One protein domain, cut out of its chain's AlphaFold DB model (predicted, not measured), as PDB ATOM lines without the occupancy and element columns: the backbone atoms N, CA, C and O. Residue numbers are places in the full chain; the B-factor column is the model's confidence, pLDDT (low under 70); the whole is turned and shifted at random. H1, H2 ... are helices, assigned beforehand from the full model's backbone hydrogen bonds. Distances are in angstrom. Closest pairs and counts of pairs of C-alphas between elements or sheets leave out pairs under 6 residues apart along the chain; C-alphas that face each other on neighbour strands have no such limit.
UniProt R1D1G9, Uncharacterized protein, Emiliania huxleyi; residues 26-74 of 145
ATOM      1  N   ASP A  26     110.900 121.851 136.965       81.00
ATOM      2  CA  ASP A  26     109.862 122.492 136.171       81.00
ATOM      3  C   ASP A  26     108.846 121.464 135.671       81.00
ATOM      4  O   ASP A  26     109.172 120.307 135.380       81.00
ATOM      5  N   TRP A  27     107.585 121.890 135.585       78.25
ATOM      6  CA  TRP A  27     106.515 121.022 135.105       78.25
ATOM      7  C   TRP A  27     106.760 120.562 133.676       78.25
ATOM      8  O   TRP A  27     106.528 119.397 133.391       78.25
ATOM      9  N   ASP A  28     107.358 121.401 132.833       76.81
ATOM     10  CA  ASP A  28     107.782 121.019 131.485       76.81
ATOM     11  C   ASP A  28     108.627 119.737 131.456       76.81
ATOM     12  O   ASP A  28     108.357 118.833 130.661       76.81
ATOM     13  N   ASP A  29     109.595 119.615 132.363       81.50
ATOM     14  CA  ASP A  29     110.430 118.421 132.464       81.50
ATOM     15  C   ASP A  29     109.654 117.263 133.086       81.50
ATOM     16  O   ASP A  29     109.679 116.141 132.570       81.50
ATOM     17  N   LYS A  30     108.906 117.530 134.162       83.50
ATOM     18  CA  LYS A  30     108.097 116.513 134.846       83.50
ATOM     19  C   LYS A  30     107.073 115.883 133.918       83.50
ATOM     20  O   LYS A  30     106.870 114.681 133.991       83.50
ATOM     21  N   CYS A  31     106.461 116.636 133.014       83.25
ATOM     22  CA  CYS A  31     105.447 116.127 132.094       83.25
ATOM     23  C   CYS A  31     105.995 115.100 131.098       83.25
ATOM     24  O   CYS A  31     105.231 114.289 130.571       83.25
ATOM     25  N   THR A  32     107.315 115.074 130.889       82.19
ATOM     26  CA  THR A  32     107.992 114.025 130.110       82.19
ATOM     27  C   THR A  32     108.246 112.748 130.920       82.19
ATOM     28  O   THR A  32     108.539 111.696 130.348       82.19
ATOM     29  N   TRP A  33     108.122 112.802 132.250       85.44
ATOM     30  CA  TRP A  33     108.367 111.665 133.129       85.44
ATOM     31  C   TRP A  33     107.189 110.689 133.128       85.44
ATOM     32  O   TRP A  33     106.013 111.059 133.198       85.44
ATOM     33  N   GLY A  34     107.516 109.394 133.121       84.19
ATOM     34  CA  GLY A  34     106.530 108.320 133.189       84.19
ATOM     35  C   GLY A  34     105.676 108.405 134.459       84.19
ATOM     36  O   GLY A  34     106.147 108.112 135.557       84.19
ATOM     37  N   GLY A  35     104.398 108.758 134.296       84.12
ATOM     38  CA  GLY A  35     103.423 108.888 135.385       84.12
ATOM     39  C   GLY A  35     103.124 110.319 135.836       84.12
ATOM     40  O   GLY A  35     102.277 110.489 136.706       84.12
ATOM     41  N   CYS A  36     103.762 111.327 135.242       84.00
ATOM     42  CA  CYS A  36     103.436 112.734 135.482       84.00
ATOM     43  C   CYS A  36     102.677 113.379 134.312       84.00
ATOM     44  O   CYS A  36     102.043 114.408 134.491       84.00
ATOM     45  N   SER A  37     102.672 112.755 133.131       78.00
ATOM     46  CA  SER A  37     102.043 113.300 131.919       78.00
ATOM     47  C   SER A  37     100.533 113.558 132.017       78.00
ATOM     48  O   SER A  37     100.014 114.350 131.241       78.00
ATOM     49  N   GLY A  38      99.815 112.916 132.944       76.12
ATOM     50  CA  GLY A  38      98.400 113.215 133.208       76.12
ATOM     51  C   GLY A  38      98.153 114.009 134.489       76.12
ATOM     52  O   GLY A  38      97.063 113.923 135.052       76.12
ATOM     53  N   CYS A  39      99.149 114.755 134.972       81.44
ATOM     54  CA  CYS A  39      98.933 115.819 135.950       81.44
ATOM     55  C   CYS A  39      98.257 117.027 135.286       81.44
ATOM     56  O   CYS A  39      98.502 117.327 134.116       81.44
ATOM     57  N   THR A  40      97.417 117.737 136.037       77.31
ATOM     58  CA  THR A  40      96.716 118.945 135.568       77.31
ATOM     59  C   THR A  40      97.687 120.019 135.093       77.31
ATOM     60  O   THR A  40      97.439 120.648 134.074       77.31
ATOM     61  N   GLU A  41      98.840 120.142 135.746       76.50
ATOM     62  CA  GLU A  41      99.911 121.073 135.368       76.50
ATOM     63  C   GLU A  41     100.549 120.751 134.005       76.50
ATOM     64  O   GLU A  41     101.084 121.633 133.347       76.50
ATOM     65  N   CYS A  42     100.436 119.503 133.536       74.56
ATOM     66  CA  CYS A  42     100.835 119.102 132.181       74.56
ATOM     67  C   CYS A  42      99.764 119.375 131.127       74.56
ATOM     68  O   CYS A  42     100.033 119.296 129.931       74.56
ATOM     69  N   SER A  43      98.541 119.642 131.582       66.38
ATOM     70  CA  SER A  43      97.398 119.994 130.740       66.38
ATOM     71  C   SER A  43      97.159 121.504 130.715       66.38
ATOM     72  O   SER A  43      96.506 121.997 129.796       66.38
ATOM     73  N   ALA A  44      97.687 122.241 131.697       63.25
ATOM     74  CA  ALA A  44      97.746 123.689 131.659       63.25
ATOM     75  C   ALA A  44      98.649 124.105 130.490       63.25
ATOM     76  O   ALA A  44      99.762 123.585 130.354       63.25
ATOM     77  N   PRO A  45      98.198 125.008 129.610       63.03
ATOM     78  CA  PRO A  45      99.051 125.490 128.546       63.03
ATOM     79  C   PRO A  45     100.176 126.306 129.204       63.03
ATOM     80  O   PRO A  45      99.960 127.382 129.752       63.03
ATOM     81  N   VAL A  46     101.386 125.748 129.233       72.38
ATOM     82  CA  VAL A  46     102.551 126.414 129.824       72.38
ATOM     83  C   VAL A  46     103.065 127.455 128.837       72.38
ATOM     84  O   VAL A  46     103.398 127.128 127.695       72.38
ATOM     85  N   CYS A  47     103.138 128.711 129.279       81.56
ATOM     86  CA  CYS A  47     103.762 129.791 128.524       81.56
ATOM     87  C   CYS A  47     105.272 129.561 128.422       81.56
ATOM     88  O   CYS A  47     105.989 129.597 129.423       81.56
ATOM     89  N   LYS A  48     105.775 129.332 127.211       84.94
ATOM     90  CA  LYS A  48     107.209 129.149 126.987       84.94
ATOM     91  C   LYS A  48     107.957 130.484 127.125       84.94
ATOM     92  O   LYS A  48     107.475 131.512 126.653       84.94
ATOM     93  N   PRO A  49     109.187 130.491 127.673       82.00
ATOM     94  CA  PRO A  49     109.936 131.728 127.927       82.00
ATOM     95  C   PRO A  49     110.205 132.544 126.652       82.00
ATOM     96  O   PRO A  49     110.124 133.771 126.666       82.00
ATOM     97  N   PHE A  50     110.400 131.874 125.509       86.00
ATOM     98  CA  PHE A  50     110.621 132.557 124.231       86.00
ATOM     99  C   PHE A  50     109.428 133.427 123.789       86.00
ATOM    100  O   PHE A  50     109.600 134.309 122.947       86.00
ATOM    101  N   CYS A  51     108.224 133.195 124.319       88.69
ATOM    102  CA  CYS A  51     107.042 134.001 124.020       88.69
ATOM    103  C   CYS A  51     107.198 135.435 124.545       88.69
ATOM    104  O   CYS A  51     106.772 136.382 123.880       88.69
ATOM    105  N   VAL A  52     107.865 135.606 125.691       85.12
ATOM    106  CA  VAL A  52     108.130 136.915 126.306       85.12
ATOM    107  C   VAL A  52     109.276 137.626 125.586       85.12
ATOM    108  O   VAL A  52     109.158 138.806 125.263       85.12
ATOM    109  N   ASP A  53     110.338 136.894 125.240       86.88
ATOM    110  CA  ASP A  53     111.556 137.465 124.642       86.88
ATOM    111  C   ASP A  53     111.353 138.029 123.228       86.88
ATOM    112  O   ASP A  53     112.092 138.905 122.767       86.88
ATOM    113  N   LYS A  54     110.375 137.510 122.481       88.12
ATOM    114  CA  LYS A  54     110.116 137.958 121.107       88.12
ATOM    115  C   LYS A  54     109.384 139.297 121.119       88.12
ATOM    116  O   LYS A  54     108.455 139.501 121.878       88.12
ATOM    117  N   THR A  55     109.710 140.206 120.208       89.94
ATOM    118  CA  THR A  55     109.094 141.550 120.150       89.94
ATOM    119  C   THR A  55     107.769 141.605 119.382       89.94
ATOM    120  O   THR A  55     107.249 142.680 119.107       89.94
ATOM    121  N   HIS A  56     107.230 140.457 118.972       91.31
ATOM    122  CA  HIS A  56     106.011 140.396 118.164       91.31
ATOM    123  C   HIS A  56     104.763 140.715 118.997       91.31
ATOM    124  O   HIS A  56     104.758 140.535 120.215       91.31
ATOM    125  N   ALA A  57     103.699 141.167 118.330       89.56
ATOM    126  CA  ALA A  57     102.406 141.382 118.973       89.56
ATOM    127  C   ALA A  57     101.885 140.077 119.596       89.56
ATOM    128  O   ALA A  57     102.066 138.997 119.020       89.56
ATOM    129  N   TRP A  58     101.237 140.186 120.755       86.12
ATOM    130  CA  TRP A  58     100.699 139.029 121.466       86.12
ATOM    131  C   TRP A  58      99.652 138.287 120.644       86.12
ATOM    132  O   TRP A  58      99.775 137.077 120.535       86.12
ATOM    133  N   ASP A  59      98.768 138.982 119.924       86.12
ATOM    134  CA  ASP A  59      97.785 138.347 119.029       86.12
ATOM    135  C   ASP A  59      98.422 137.336 118.060       86.12
ATOM    136  O   ASP A  59      97.882 136.262 117.811       86.12
ATOM    137  N   ASN A  60      99.621 137.644 117.554       88.25
ATOM    138  CA  ASN A  60     100.381 136.727 116.711       88.25
ATOM    139  C   ASN A  60     101.040 135.615 117.538       88.25
ATOM    140  O   ASN A  60     100.927 134.439 117.199       88.25
ATOM    141  N   LYS A  61     101.704 135.966 118.645       88.44
ATOM    142  CA  LYS A  61     102.373 134.993 119.521       88.44
ATOM    143  C   LYS A  61     101.413 133.950 120.073       88.44
ATOM    144  O   LYS A  61     101.792 132.797 120.182       88.44
ATOM    145  N   CYS A  62     100.173 134.310 120.373       89.06
ATOM    146  CA  CYS A  62      99.172 133.397 120.913       89.06
ATOM    147  C   CYS A  62      98.791 132.272 119.948       89.06
ATOM    148  O   CYS A  62      98.327 131.221 120.380       89.06
ATOM    149  N   THR A  63      99.064 132.444 118.652       86.44
ATOM    150  CA  THR A  63      98.924 131.379 117.647       86.44
ATOM    151  C   THR A  63     100.102 130.399 117.641       86.44
ATOM    152  O   THR A  63     100.033 129.346 117.007       86.44
ATOM    153  N   TRP A  64     101.199 130.718 118.336       86.75
ATOM    154  CA  TRP A  64     102.400 129.893 118.361       86.75
ATOM    155  C   TRP A  64     102.263 128.733 119.345       86.75
ATOM    156  O   TRP A  64     101.742 128.862 120.458       86.75
ATOM    157  N   VAL A  65     102.798 127.581 118.941       80.75
ATOM    158  CA  VAL A  65     102.879 126.394 119.797       80.75
ATOM    159  C   VAL A  65     103.709 126.731 121.036       80.75
ATOM    160  O   VAL A  65     104.867 127.126 120.920       80.75
ATOM    161  N   GLY A  66     103.111 126.582 122.220       80.62
ATOM    162  CA  GLY A  66     103.746 126.892 123.505       80.62
ATOM    163  C   GLY A  66     103.564 128.332 123.997       80.62
ATOM    164  O   GLY A  66     104.017 128.639 125.090       80.62
ATOM    165  N   CYS A  67     102.893 129.207 123.243       85.62
ATOM    166  CA  CYS A  67     102.570 130.566 123.695       85.62
ATOM    167  C   CYS A  67     101.079 130.780 123.969       85.62
ATOM    168  O   CYS A  67     100.729 131.715 124.674       85.62
ATOM    169  N   ASN A  68     100.199 129.908 123.467       82.62
ATOM    170  CA  ASN A  68      98.749 130.006 123.693       82.62
ATOM    171  C   ASN A  68      98.336 129.964 125.178       82.62
ATOM    172  O   ASN A  68      97.230 130.374 125.511       82.62
ATOM    173  N   GLY A  69      99.220 129.496 126.058       78.25
ATOM    174  CA  GLY A  69      99.010 129.467 127.502       78.25
ATOM    175  C   GLY A  69      99.518 130.670 128.278       78.25
ATOM    176  O   GLY A  69      99.426 130.691 129.502       78.25
ATOM    177  N   CYS A  70     100.094 131.656 127.597       84.25
ATOM    178  CA  CYS A  70     100.506 132.892 128.243       84.25
ATOM    179  C   CYS A  70      99.282 133.693 128.684       84.25
ATOM    180  O   CYS A  70      98.261 133.727 127.998       84.25
ATOM    181  N   THR A  71      99.397 134.371 129.822       82.94
ATOM    182  CA  THR A  71      98.341 135.233 130.373       82.94
ATOM    183  C   THR A  71      97.892 136.319 129.401       82.94
ATOM    184  O   THR A  71      96.732 136.707 129.379       82.94
ATOM    185  N   GLU A  72      98.793 136.759 128.538       85.25
ATOM    186  CA  GLU A  72      98.592 137.760 127.500       85.25
ATOM    187  C   GLU A  72      97.783 137.230 126.310       85.25
ATOM    188  O   GLU A  72      97.323 138.012 125.482       85.25
ATOM    189  N   CYS A  73      97.596 135.911 126.235       84.75
ATOM    190  CA  CYS A  73      96.722 135.244 125.277       84.75
ATOM    191  C   CYS A  73      95.310 135.022 125.802       84.75
ATOM    192  O   CYS A  73      94.436 134.601 125.043       84.75
ATOM    193  N   ILE A  74      95.074 135.316 127.082       79.25
ATOM    194  CA  ILE A  74      93.738 135.300 127.660       79.25
ATOM    195  C   ILE A  74      93.018 136.542 127.141       79.25
ATOM    196  O   ILE A  74      93.165 137.644 127.668       79.25
TER     197      ILE A  74
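AT A GLANCE: This is residues 26 to 74 of the 145 residues of an uncharacterized protein of Emiliania huxleyi (UniProt R1D1G9). What shape? With little regular structure, two small lobes, mostly loop, stand end to end: H1 and H2 in one, H3, H4 and residues 62 to 74 in the other. What parts? The printed part has 49 residues with four named helices, H1 to H4, and no named strand; it is all helix, with 16 residues in named elements. How open? It is only just loose, close to compact: the radius of gyration of the C-alphas is 12.0 A, the spans 36 by 18 by 13 A.

IN THESE COORDINATES: Which residues? H1 is residues 27 to 30, H2 40 to 43, H3 50 to 53, H4 58 to 61. Which anchors? C-alpha 27 is at (106.515, 121.022, 135.105), C-alpha 61 at (102.373, 134.993, 119.521).

HOW THE PARTS SIT: Which meet? H1 and H2 only just touch, with 3 pairs of C-alphas within 8 A, the closest Trp 27 and Glu 41, 6.6 A. H3 and H4 are close but not clearly touching. Which backbones? The O i to N i+3 pair is within hydrogen-bond range in H1, H2 and H4, not H3.

THE WHOLE: Any cut? The printed part has none. Where is confidence low? Residues 43 to 45 are under 70.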